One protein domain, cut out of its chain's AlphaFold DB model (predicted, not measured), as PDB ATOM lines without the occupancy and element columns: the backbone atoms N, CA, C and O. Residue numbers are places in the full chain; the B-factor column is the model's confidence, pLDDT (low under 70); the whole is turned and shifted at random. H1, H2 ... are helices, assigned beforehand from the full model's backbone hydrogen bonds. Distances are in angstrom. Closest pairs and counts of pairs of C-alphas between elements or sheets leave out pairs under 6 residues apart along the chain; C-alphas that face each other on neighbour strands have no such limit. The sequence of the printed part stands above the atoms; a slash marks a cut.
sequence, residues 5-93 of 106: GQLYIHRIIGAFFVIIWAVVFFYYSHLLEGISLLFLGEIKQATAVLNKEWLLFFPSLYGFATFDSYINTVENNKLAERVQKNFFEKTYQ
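AT A GLANCE: This is residues 5 to 93 of the 106 residues of an uncharacterized protein of Bacillus megaterium (strain DSM 319 / IMG 1521) (UniProt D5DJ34). A very long helix, H6, makes the length of a rod; the shorter H2 runs back beside its first part, with little H1 tucked between them, and H3 and H4 fold into a small helical hairpin as a head at one end. Short H5 leads from this head into H6, and residues 77 to 93, of which 77 to 92 belong to H6, stick out at the far end. The 89 printed residues hold six named helices, H1 to H6 in order, and no named strand: all helix. The whole is extended, with a radius of gyration of the C-alphas of 20.7 A and spans of 71 by 22 by 15 A.

HOW THE PARTS SIT: Begin at H1, residues 5 to 8, and H2, residues 12 to 28: they touch only at the corner, closest at the C-alphas of Gln 6 and Ala 15, 4.9 A. H6, residues 58 to 92, touches H1 with residues 65 to 70 alone, closest at the C-alphas of Gly 5 and Ser 69, 5.1 A. H2 and H6 touch at a shallow tilt of 12 degrees, opposite ways, with the C-alphas of Val 18 and Ala 65 closest, 6.9 A. H3, residues 31 to 39, and H4, residues 43 to 49, form a hairpin, closest at the C-alphas of Gly 34 and Ala 46, 4.2 A. H5, residues 52 to 55, touches H2: the C-alphas of Phe 25 and Trp 54 are closest, 5.8 A. In H2, H3, H4 and H6 every O i to N i+4 pair is within hydrogen-bond range; H1 and H5 are too short for one.

IN THESE COORDINATES: Find C-alpha 5 at (151.015, 158.950, 174.115), where H1 begins. H2 runs 24.3 A, H3 12.3 A and H4 10.2 A. From C-alpha 58 at (166.075, 157.262, 167.358), H6 runs 50.6 A to C-alpha 92 at (126.525, 174.116, 193.995).

THE WHOLE: The C-alphas of Lys 44 and Gln 93 are farthest apart, 71.0 A. The printed part has no cut, its links are tight, and no printed residue is under 70 in pLDDT.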
ATOM      1  N   GLY A   5     151.371 158.123 172.959       88.62
ATOM      2  CA  GLY A   5     151.015 158.950 174.115       88.62
ATOM      3  C   GLY A   5     150.291 160.236 173.707       88.62
ATOM      4  O   GLY A   5     149.304 160.610 174.329       88.62
ATOM      5  N   GLN A   6     150.723 160.869 172.611       91.25
ATOM      6  CA  GLN A   6     150.060 162.047 172.041       91.25
ATOM      7  C   GLN A   6     148.679 161.699 171.475       91.25
ATOM      8  O   GLN A   6     147.741 162.482 171.619       91.25
ATOM      9  N   LEU A   7     148.535 160.515 170.870       91.56
ATOM     10  CA  LEU A   7     147.252 160.031 170.361       91.56
ATOM     11  C   LEU A   7     146.249 159.814 171.501       91.56
ATOM     12  O   LEU A   7     145.090 160.200 171.374       91.56
ATOM     13  N   TYR A   8     146.704 159.261 172.629       90.69
ATOM     14  CA  TYR A   8     145.867 158.996 173.801       90.69
ATOM     15  C   TYR A   8     145.234 160.275 174.366       90.69
ATOM     16  O   TYR A   8     144.032 160.331 174.620       90.69
ATOM     17  N   ILE A   9     146.018 161.352 174.463       92.25
ATOM     18  CA  ILE A   9     145.534 162.679 174.876       92.25
ATOM     19  C   ILE A   9     144.839 163.458 173.744       92.25
ATOM     20  O   ILE A   9     144.713 164.677 173.826       92.25
ATOM     21  N   HIS A  10     144.420 162.779 172.669       90.31
ATOM     22  CA  HIS A  10     143.746 163.359 171.501       90.31
ATOM     23  C   HIS A  10     144.524 164.492 170.800       90.31
ATOM     24  O   HIS A  10     143.957 165.271 170.032       90.31
ATOM     25  N   ARG A  11     145.853 164.565 170.965       90.25
ATOM     26  CA  ARG A  11     146.723 165.477 170.198       90.25
ATOM     27  C   ARG A  11     147.077 164.856 168.847       90.25
ATOM     28  O   ARG A  11     148.235 164.562 168.559       90.25
ATOM     29  N   ILE A  12     146.052 164.680 168.013       89.62
ATOM     30  CA  ILE A  12     146.083 163.917 166.755       89.62
ATOM     31  C   ILE A  12     147.174 164.413 165.795       89.62
ATOM     32  O   ILE A  12     147.951 163.612 165.286       89.62
ATOM     33  N   ILE A  13     147.286 165.728 165.588       90.19
ATOM     34  CA  ILE A  13     148.272 166.310 164.659       90.19
ATOM     35  C   ILE A  13     149.707 165.984 165.103       90.19
ATOM     36  O   ILE A  13     150.523 165.537 164.299       90.19
ATOM     37  N   GLY A  14     150.003 166.161 166.396       88.81
ATOM     38  CA  GLY A  14     151.318 165.847 166.961       88.81
ATOM     39  C   GLY A  14     151.621 164.349 166.916       88.81
ATOM     40  O   GLY A  14     152.719 163.956 166.527       88.81
ATOM     41  N   ALA A  15     150.622 163.521 167.229       91.19
ATOM     42  CA  ALA A  15     150.732 162.070 167.153       91.19
ATOM     43  C   ALA A  15     151.084 161.591 165.739       91.19
ATOM     44  O   ALA A  15     152.033 160.826 165.576       91.19
ATOM     45  N   PHE A  16     150.375 162.074 164.712       92.75
ATOM     46  CA  PHE A  16     150.674 161.730 163.321       92.75
ATOM     47  C   PHE A  16     152.081 162.156 162.916       92.75
ATOM     48  O   PHE A  16     152.795 161.363 162.312       92.75
ATOM     49  N   PHE A  17     152.507 163.365 163.289       92.00
ATOM     50  CA  PHE A  17     153.857 163.840 162.995       92.00
ATOM     51  C   PHE A  17     154.925 162.891 163.555       92.00
ATOM     52  O   PHE A  17     155.801 162.437 162.820       92.00
ATOM     53  N   VAL A  18     154.828 162.530 164.837       93.25
ATOM     54  CA  VAL A  18     155.810 161.649 165.485       93.25
ATOM     55  C   VAL A  18     155.763 160.227 164.922       93.25
ATOM     56  O   VAL A  18     156.815 159.624 164.715       93.25
ATOM     57  N   ILE A  19     154.573 159.687 164.646       93.38
ATOM     58  CA  ILE A  19     154.417 158.336 164.084       93.38
ATOM     59  C   ILE A  19     154.993 158.266 162.665       93.38
ATOM     60  O   ILE A  19     155.732 157.331 162.363       93.38
ATOM     61  N   ILE A  20     154.704 159.251 161.809       94.38
ATOM     62  CA  ILE A  20     155.235 159.302 160.438       94.38
ATOM     63  C   ILE A  20     156.763 159.354 160.471       94.38
ATOM     64  O   ILE A  20     157.413 158.550 159.806       94.38
ATOM     65  N   TRP A  21     157.346 160.233 161.290       93.00
ATOM     66  CA  TRP A  21     158.801 160.309 161.429       93.00
ATOM     67  C   TRP A  21     159.412 159.031 162.001       93.00
ATOM     68  O   TRP A  21     160.475 158.617 161.543       93.00
ATOM     69  N   ALA A  22     158.731 158.355 162.932       92.56
ATOM     70  CA  ALA A  22     159.163 157.043 163.399       92.56
ATOM     71  C   ALA A  22     159.253 156.049 162.235       92.56
ATOM     72  O   ALA A  22     160.286 155.405 162.071       92.56
ATOM     73  N   VAL A  23     158.212 155.954 161.401       93.06
ATOM     74  CA  VAL A  23     158.186 155.050 160.237       93.06
ATOM     75  C   VAL A  23     159.306 155.379 159.249       93.06
ATOM     76  O   VAL A  23     160.018 154.472 158.823       93.06
ATOM     77  N   VAL A  24     159.509 156.662 158.936       93.50
ATOM     78  CA  VAL A  24     160.602 157.130 158.067       93.50
ATOM     79  C   VAL A  24     161.956 156.678 158.618       93.50
ATOM     80  O   VAL A  24     162.742 156.071 157.893       93.50
ATOM     81  N   PHE A  25     162.222 156.894 159.908       92.94
ATOM     82  CA  PHE A  25     163.490 156.489 160.518       92.94
ATOM     83  C   PHE A  25     163.661 154.970 160.567       92.94
ATOM     84  O   PHE A  25     164.754 154.485 160.283       92.94
ATOM     85  N   PHE A  26     162.610 154.197 160.862       91.88
ATOM     86  CA  PHE A  26     162.662 152.730 160.812       91.88
ATOM     87  C   PHE A  26     162.981 152.209 159.409       91.88
ATOM     88  O   PHE A  26     163.783 151.286 159.282       91.88
ATOM     89  N   TYR A  27     162.394 152.812 158.375       92.56
ATOM     90  CA  TYR A  27     162.604 152.398 156.994       92.56
ATOM     91  C   TYR A  27     164.026 152.718 156.510       92.56
ATOM     92  O   TYR A  27     164.748 151.820 156.093       92.56
ATOM     93  N   TYR A  28     164.474 153.972 156.634       93.69
ATOM     94  CA  TYR A  28     165.782 154.389 156.109       93.69
ATOM     95  C   TYR A  28     166.984 153.901 156.928       93.69
ATOM     96  O   TYR A  28     168.094 153.836 156.405       93.69
ATOM     97  N   SER A  29     166.794 153.546 158.202       93.75
ATOM     98  CA  SER A  29     167.876 152.989 159.027       93.75
ATOM     99  C   SER A  29     168.159 151.509 158.764       93.75
ATOM    100  O   SER A  29     169.170 151.012 159.257       93.75
ATOM    101  N   HIS A  30     167.285 150.803 158.032       93.81
ATOM    102  CA  HIS A  30     167.304 149.338 157.912       93.81
ATOM    103  C   HIS A  30     167.345 148.618 159.274       93.81
ATOM    104  O   HIS A  30     167.855 147.504 159.399       93.81
ATOM    105  N   LEU A  31     166.795 149.244 160.324       92.19
ATOM    106  CA  LEU A  31     166.880 148.721 161.689       92.19
ATOM    107  C   LEU A  31     166.304 147.306 161.800       92.19
ATOM    108  O   LEU A  31     166.902 146.445 162.436       92.19
ATOM    109  N   LEU A  32     165.141 147.066 161.190       92.19
ATOM    110  CA  LEU A  32     164.443 145.788 161.318       92.19
ATOM    111  C   LEU A  32     165.229 144.639 160.666       92.19
ATOM    112  O   LEU A  32     165.296 143.542 161.217       92.19
ATOM    113  N   GLU A  33     165.875 144.919 159.535       92.81
ATOM    114  CA  GLU A  33     166.758 143.986 158.834       92.81
ATOM    115  C   GLU A  33     168.019 143.699 159.660       92.81
ATOM    116  O   GLU A  33     168.355 142.538 159.900       92.81
ATOM    117  N   GLY A  34     168.649 144.745 160.204       94.19
ATOM    118  CA  GLY A  34     169.790 144.609 161.109       94.19
ATOM    119  C   GLY A  34     169.460 143.790 162.361       94.19
ATOM    120  O   GLY A  34     170.242 142.925 162.750       94.19
ATOM    121  N   ILE A  35     168.285 143.998 162.966       93.88
ATOM    122  CA  ILE A  35     167.803 143.213 164.115       93.88
ATOM    123  C   ILE A  35     167.604 141.743 163.728       93.88
ATOM    124  O   ILE A  35     168.009 140.858 164.480       93.88
ATOM    125  N   SER A  36     167.018 141.468 162.560       95.62
ATOM    126  CA  SER A  36     166.825 140.099 162.073       95.62
ATOM    127  C   SER A  36     168.160 139.365 161.903       95.62
ATOM    128  O   SER A  36     168.315 138.248 162.393       95.62
ATOM    129  N   LEU A  37     169.148 140.000 161.265       94.25
ATOM    130  CA  LEU A  37     170.495 139.437 161.092       94.25
ATOM    131  C   LEU A  37     171.223 139.259 162.432       94.25
ATOM    132  O   LEU A  37     171.955 138.288 162.623       94.25
ATOM    133  N   LEU A  38     170.991 140.163 163.384       94.25
ATOM    134  CA  LEU A  38     171.552 140.070 164.729       94.25
ATOM    135  C   LEU A  38     170.999 138.861 165.495       94.25
ATOM    136  O   LEU A  38     171.771 138.160 166.147       94.25
ATOM    137  N   PHE A  39     169.701 138.563 165.369       94.94
ATOM    138  CA  PHE A  39     169.105 137.353 165.948       94.94
ATOM    139  C   PHE A  39     169.621 136.057 165.313       94.94
ATOM    140  O   PHE A  39     169.684 135.036 165.993       94.94
ATOM    141  N   LEU A  40     170.041 136.098 164.046       94.69
ATOM    142  CA  LEU A  40     170.696 134.975 163.363       94.69
ATOM    143  C   LEU A  40     172.177 134.810 163.760       94.69
ATOM    144  O   LEU A  40     172.825 133.857 163.339       94.69
ATOM    145  N   GLY A  41     172.722 135.711 164.585       93.00
ATOM    146  CA  GLY A  41     174.122 135.694 165.019       93.00
ATOM    147  C   GLY A  41     175.096 136.338 164.027       93.00
ATOM    148  O   GLY A  41     176.306 136.358 164.263       93.00
ATOM    149  N   GLU A  42     174.603 136.927 162.937       93.81
ATOM    150  CA  GLU A  42     175.419 137.509 161.870       93.81
ATOM    151  C   GLU A  42     175.783 138.976 162.141       93.81
ATOM    152  O   GLU A  42     175.439 139.893 161.395       93.81
ATOM    153  N   ILE A  43     176.534 139.217 163.218       92.38
ATOM    154  CA  ILE A  43     176.806 140.570 163.746       92.38
ATOM    155  C   ILE A  43     177.490 141.495 162.721       92.38
ATOM    156  O   ILE A  43     177.173 142.687 162.645       92.38
ATOM    157  N   LYS A  44     178.416 140.968 161.906       93.44
ATOM    158  CA  LYS A  44     179.109 141.768 160.878       93.44
ATOM    159  C   LYS A  44     178.148 142.255 159.797       93.44
ATOM    160  O   LYS A  44     178.214 143.423 159.422       93.44
ATOM    161  N   GLN A  45     177.256 141.381 159.332       91.75
ATOM    162  CA  GLN A  45     176.271 141.726 158.309       91.75
ATOM    163  C   GLN A  45     175.209 142.665 158.880       91.75
ATOM    164  O   GLN A  45     174.938 143.707 158.291       91.75
ATOM    165  N   ALA A  46     174.718 142.373 160.089       92.44
ATOM    166  CA  ALA A  46     173.787 143.231 160.816       92.44
ATOM    167  C   ALA A  46     174.299 144.675 160.932       92.44
ATOM    168  O   ALA A  46     173.566 145.620 160.671       92.44
ATOM    169  N   THR A  47     175.579 144.859 161.268       91.88
ATOM    170  CA  THR A  47     176.170 146.201 161.406       91.88
ATOM    171  C   THR A  47     176.407 146.888 160.057       91.88
ATOM    172  O   THR A  47     176.371 148.116 159.989       91.88
ATOM    173  N   ALA A  48     176.669 146.125 158.992       93.75
ATOM    174  CA  ALA A  48     176.934 146.665 157.660       93.75
ATOM    175  C   ALA A  48     175.667 147.173 156.957       93.75
ATOM    176  O   ALA A  48     175.734 148.150 156.217       93.75
ATOM    177  N   VAL A  49     174.527 146.526 157.207       94.75
ATOM    178  CA  VAL A  49     173.225 146.886 156.625       94.75
ATOM    179  C   VAL A  49     172.629 148.143 157.275       94.75
ATOM    180  O   VAL A  49     171.888 148.883 156.633       94.75
ATOM    181  N   LEU A  50     172.970 148.426 158.536       94.19
ATOM    182  CA  LEU A  50     172.432 149.575 159.266       94.19
ATOM    183  C   LEU A  50     172.949 150.912 158.722       94.19
ATOM    184  O   LEU A  50     174.154 151.177 158.698       94.19
ATOM    185  N   ASN A  51     172.023 151.826 158.431       94.12
ATOM    186  CA  ASN A  51     172.379 153.214 158.162       94.12
ATOM    187  C   ASN A  51     172.479 154.010 159.475       94.12
ATOM    188  O   ASN A  51     171.476 154.355 160.109       94.12
ATOM    189  N   LYS A  52     173.720 154.311 159.870       91.75
ATOM    190  CA  LYS A  52     174.061 154.965 161.143       91.75
ATOM    191  C   LYS A  52     173.480 156.371 161.273       91.75
ATOM    192  O   LYS A  52     173.103 156.753 162.375       91.75
ATOM    193  N   GLU A  53     173.401 157.128 160.181       92.06
ATOM    194  CA  GLU A  53     172.911 158.511 160.206       92.06
ATOM    195  C   GLU A  53     171.448 158.544 160.641       92.06
ATOM    196  O   GLU A  53     171.102 159.222 161.604       92.06
ATOM    197  N   TRP A  54     170.609 157.718 160.011       92.44
ATOM    198  CA  TRP A  54     169.195 157.584 160.364       92.44
ATOM    199  C   TRP A  54     168.989 156.923 161.729       92.44
ATOM    200  O   TRP A  54     168.101 157.317 162.485       92.44
ATOM    201  N   LEU A  55     169.833 155.947 162.079       91.56
ATOM    202  CA  LEU A  55     169.758 155.239 163.356       91.56
ATOM    203  C   LEU A  55     169.998 156.160 164.563       91.56
ATOM    204  O   LEU A  55     169.328 156.037 165.588       91.56
ATOM    205  N   LEU A  56     170.934 157.103 164.454       92.62
ATOM    206  CA  LEU A  56     171.296 157.994 165.560       92.62
ATOM    207  C   LEU A  56     170.190 158.998 165.931       92.62
ATOM    208  O   LEU A  56     170.235 159.568 167.020       92.62
ATOM    209  N   PHE A  57     169.158 159.170 165.098       90.75
ATOM    210  CA  PHE A  57     167.999 160.008 165.425       90.75
ATOM    211  C   PHE A  57     166.982 159.333 166.362       90.75
ATOM    212  O   PHE A  57     166.156 160.023 166.968       90.75
ATOM    213  N   PHE A  58     167.044 158.008 166.544       90.25
ATOM    214  CA  PHE A  58     166.075 157.262 167.358       90.25
ATOM    215  C   PHE A  58     165.980 157.717 168.821       90.25
ATOM    216  O   PHE A  58     164.855 157.941 169.281       90.25
ATOM    217  N   PRO A  59     167.090 157.888 169.571       92.12
ATOM    218  CA  PRO A  59     167.021 158.319 170.966       92.12
ATOM    219  C   PRO A  59     166.350 159.686 171.122       92.12
ATOM    220  O   PRO A  59     165.550 159.880 172.034       92.12
ATOM    221  N   SER A  60     166.625 160.608 170.194       92.50
ATOM    222  CA  SER A  60     166.015 161.939 170.178       92.50
ATOM    223  C   SER A  60     164.507 161.857 169.934       92.50
ATOM    224  O   SER A  60     163.728 162.413 170.709       92.50
ATOM    225  N   LEU A  61     164.074 161.087 168.926       91.62
ATOM    226  CA  LEU A  61     162.654 160.894 168.629       91.62
ATOM    227  C   LEU A  61     161.901 160.280 169.820       91.62
ATOM    228  O   LEU A  61     160.823 160.751 170.187       91.62
ATOM    229  N   TYR A  62     162.469 159.241 170.437       91.50
ATOM    230  CA  TYR A  62     161.870 158.575 171.595       91.50
ATOM    231  C   TYR A  62     161.807 159.484 172.823       91.50
ATOM    232  O   TYR A  62     160.764 159.549 173.482       91.50
ATOM    233  N   GLY A  63     162.895 160.195 173.126       93.88
ATOM    234  CA  GLY A  63     162.956 161.140 174.237       93.88
ATOM    235  C   GLY A  63     161.944 162.268 174.073       93.88
ATOM    236  O   GLY A  63     161.143 162.508 174.975       93.88
ATOM    237  N   PHE A  64     161.910 162.890 172.892       93.00
ATOM    238  CA  PHE A  64     160.955 163.945 172.563       93.00
ATOM    239  C   PHE A  64     159.507 163.466 172.692       93.00
ATOM    240  O   PHE A  64     158.718 164.087 173.401       93.00
ATOM    241  N   ALA A  65     159.156 162.338 172.067       93.50
ATOM    242  CA  ALA A  65     157.793 161.815 172.094       93.50
ATOM    243  C   ALA A  65     157.322 161.478 173.519       93.50
ATOM    244  O   ALA A  65     156.175 161.751 173.883       93.50
ATOM    245  N   THR A  66     158.210 160.894 174.326       93.62
ATOM    246  CA  THR A  66     157.909 160.520 175.713       93.62
ATOM    247  C   THR A  66     157.718 161.766 176.569       93.62
ATOM    248  O   THR A  66     156.686 161.903 177.224       93.62
ATOM    249  N   PHE A  67     158.663 162.707 176.509       94.44
ATOM    250  CA  PHE A  67     158.614 163.945 177.280       94.44
ATOM    251  C   PHE A  67     157.409 164.818 176.912       94.44
ATOM    252  O   PHE A  67     156.674 165.245 177.803       94.44
ATOM    253  N   ASP A  68     157.160 165.039 175.616       93.75
ATOM    254  CA  ASP A  68     156.011 165.824 175.160       93.75
ATOM    255  C   ASP A  68     154.700 165.177 175.624       93.75
ATOM    256  O   ASP A  68     153.876 165.842 176.251       93.75
ATOM    257  N   SER A  69     154.510 163.868 175.415       94.19
ATOM    258  CA  SER A  69     153.279 163.205 175.864       94.19
ATOM    259  C   SER A  69     153.076 163.292 177.381       94.19
ATOM    260  O   SER A  69     151.958 163.549 177.833       94.19
ATOM    261  N   TYR A  70     154.149 163.166 178.168       94.62
ATOM    262  CA  TYR A  70     154.098 163.264 179.623       94.62
ATOM    263  C   TYR A  70     153.680 164.661 180.093       94.62
ATOM    264  O   TYR A  70     152.690 164.795 180.814       94.62
ATOM    265  N   ILE A  71     154.383 165.710 179.651       95.62
ATOM    266  CA  ILE A  71     154.103 167.086 180.084       95.62
ATOM    267  C   ILE A  71     152.683 167.501 179.703       95.62
ATOM    268  O   ILE A  71     151.955 168.045 180.533       95.62
ATOM    269  N   ASN A  72     152.247 167.185 178.482       94.31
ATOM    270  CA  ASN A  72     150.892 167.525 178.053       94.31
ATOM    271  C   ASN A  72     149.824 166.755 178.839       94.31
ATOM    272  O   ASN A  72     148.776 167.316 179.141       94.31
ATOM    273  N   THR A  73     150.083 165.499 179.211       95.06
ATOM    274  CA  THR A  73     149.168 164.735 180.075       95.06
ATOM    275  C   THR A  73     149.037 165.392 181.450       95.06
ATOM    276  O   THR A  73     147.926 165.587 181.938       95.06
ATOM    277  N   VAL A  74     150.156 165.796 182.057       96.25
ATOM    278  CA  VAL A  74     150.162 166.479 183.360       96.25
ATOM    279  C   VAL A  74     149.392 167.799 183.302       96.25
ATOM    280  O   VAL A  74     148.575 168.072 184.181       96.25
ATOM    281  N   GLU A  75     149.610 168.614 182.270       95.12
ATOM    282  CA  GLU A  75     148.904 169.891 182.122       95.12
ATOM    283  C   GLU A  75     147.407 169.708 181.830       95.12
ATOM    284  O   GLU A  75     146.583 170.423 182.403       95.12
ATOM    285  N   ASN A  76     147.029 168.707 181.031       94.56
ATOM    286  CA  ASN A  76     145.622 168.371 180.801       94.56
ATOM    287  C   ASN A  76     144.911 167.951 182.093       94.56
ATOM    288  O   ASN A  76     143.790 168.394 182.342       94.56
ATOM    289  N   ASN A  77     145.565 167.166 182.951       95.50
ATOM    290  CA  ASN A  77     144.990 166.764 184.237       95.50
ATOM    291  C   ASN A  77     144.772 167.975 185.157       95.50
ATOM    292  O   ASN A  77     143.688 168.139 185.716       95.50
ATOM    293  N   LYS A  78     145.754 168.884 185.243       96.06
ATOM    294  CA  LYS A  78     145.608 170.142 185.999       96.06
ATOM    295  C   LYS A  78     144.462 171.000 185.465       96.06
ATOM    296  O   LYS A  78     143.762 171.651 186.240       96.06
ATOM    297  N   LEU A  79     144.279 171.047 184.145       96.00
ATOM    298  CA  LEU A  79     143.177 171.780 183.528       96.00
ATOM    299  C   LEU A  79     141.827 171.148 183.887       96.00
ATOM    300  O   LEU A  79     140.915 171.876 184.277       96.00
ATOM    301  N   ALA A  80     141.718 169.821 183.812       95.69
ATOM    302  CA  ALA A  80     140.507 169.091 184.174       95.69
ATOM    303  C   ALA A  80     140.095 169.363 185.630       95.69
ATOM    304  O   ALA A  80     138.945 169.724 185.882       95.69
ATOM    305  N   GLU A  81     141.043 169.311 186.570       96.81
ATOM    306  CA  GLU A  81     140.798 169.643 187.979       96.81
ATOM    307  C   GLU A  81     140.275 171.075 188.161       96.81
ATOM    308  O   GLU A  81     139.299 171.302 188.879       96.81
ATOM    309  N   ARG A  82     140.884 172.060 187.485       95.81
ATOM    310  CA  ARG A  82     140.436 173.463 187.554       95.81
ATOM    311  C   ARG A  82     139.035 173.645 186.980       95.81
ATOM    312  O   ARG A  82     138.232 174.367 187.566       95.81
ATOM    313  N   VAL A  83     138.739 173.015 185.843       96.62
ATOM    314  CA  VAL A  83     137.415 173.084 185.207       96.62
ATOM    315  C   VAL A  83     136.359 172.467 186.117       96.62
ATOM    316  O   VAL A  83     135.323 173.088 186.347       96.62
ATOM    317  N   GLN A  84     136.639 171.299 186.693       96.75
ATOM    318  CA  GLN A  84     135.731 170.622 187.613       96.75
ATOM    319  C   GLN A  84     135.488 171.443 188.885       96.75
ATOM    320  O   GLN A  84     134.340 171.622 189.291       96.75
ATOM    321  N   LYS A  85     136.541 172.020 189.475       94.00
ATOM    322  CA  LYS A  85     136.415 172.936 190.615       94.00
ATOM    323  C   LYS A  85     135.516 174.129 190.281       94.00
ATOM    324  O   LYS A  85     134.561 174.395 191.005       94.00
ATOM    325  N   ASN A  86     135.783 174.809 189.166       93.81
ATOM    326  CA  ASN A  86     134.991 175.960 188.730       93.81
ATOM    327  C   ASN A  86     133.525 175.585 188.467       93.81
ATOM    328  O   ASN A  86     132.627 176.382 188.736       93.81
ATOM    329  N   PHE A  87     133.271 174.390 187.929       95.94
ATOM    330  CA  PHE A  87     131.917 173.885 187.718       95.94
ATOM    331  C   PHE A  87     131.171 173.703 189.045       95.94
ATOM    332  O   PHE A  87     130.022 174.134 189.160       95.94
ATOM    333  N   PHE A  88     131.822 173.129 190.060       93.88
ATOM    334  CA  PHE A  88     131.206 172.947 191.374       93.88
ATOM    335  C   PHE A  88     130.958 174.265 192.106       93.88
ATOM    336  O   PHE A  88     129.868 174.451 192.646       93.88
ATOM    337  N   GLU A  89     131.913 175.196 192.060       90.44
ATOM    338  CA  GLU A  89     131.751 176.531 192.644       90.44
ATOM    339  C   GLU A  89     130.557 177.270 192.024       90.44
ATOM    340  O   GLU A  89     129.755 177.863 192.738       90.44
ATOM    341  N   LYS A  90     130.386 177.192 190.700       90.75
ATOM    342  CA  LYS A  90     129.279 177.869 190.008       90.75
ATOM    343  C   LYS A  90     127.918 177.208 190.219       90.75
ATOM    344  O   LYS A  90     126.913 177.909 190.228       90.75
ATOM    345  N   THR A  91     127.875 175.880 190.320       94.25
ATOM    346  CA  THR A  91     126.610 175.126 190.299       94.25
ATOM    347  C   THR A  91     126.060 174.865 191.698       94.25
ATOM    348  O   THR A  91     124.848 174.870 191.884       94.25
ATOM    349  N   TYR A  92     126.932 174.632 192.684       91.25
ATOM    350  CA  TYR A  92     126.525 174.116 193.995       91.25
ATOM    351  C   TYR A  92     126.938 174.996 195.179       91.25
ATOM    352  O   TYR A  92     126.400 174.821 196.272       91.25
ATOM    353  N   GLN A  93     127.883 175.930 195.018       88.31
ATOM    354  CA  GLN A  93     128.373 176.719 196.148       88.31
ATOM    355  C   GLN A  93     127.437 177.889 196.463       88.31
ATOM    356  O   GLN A  93     127.146 178.731 195.616       88.31
TER     357      GLN A  93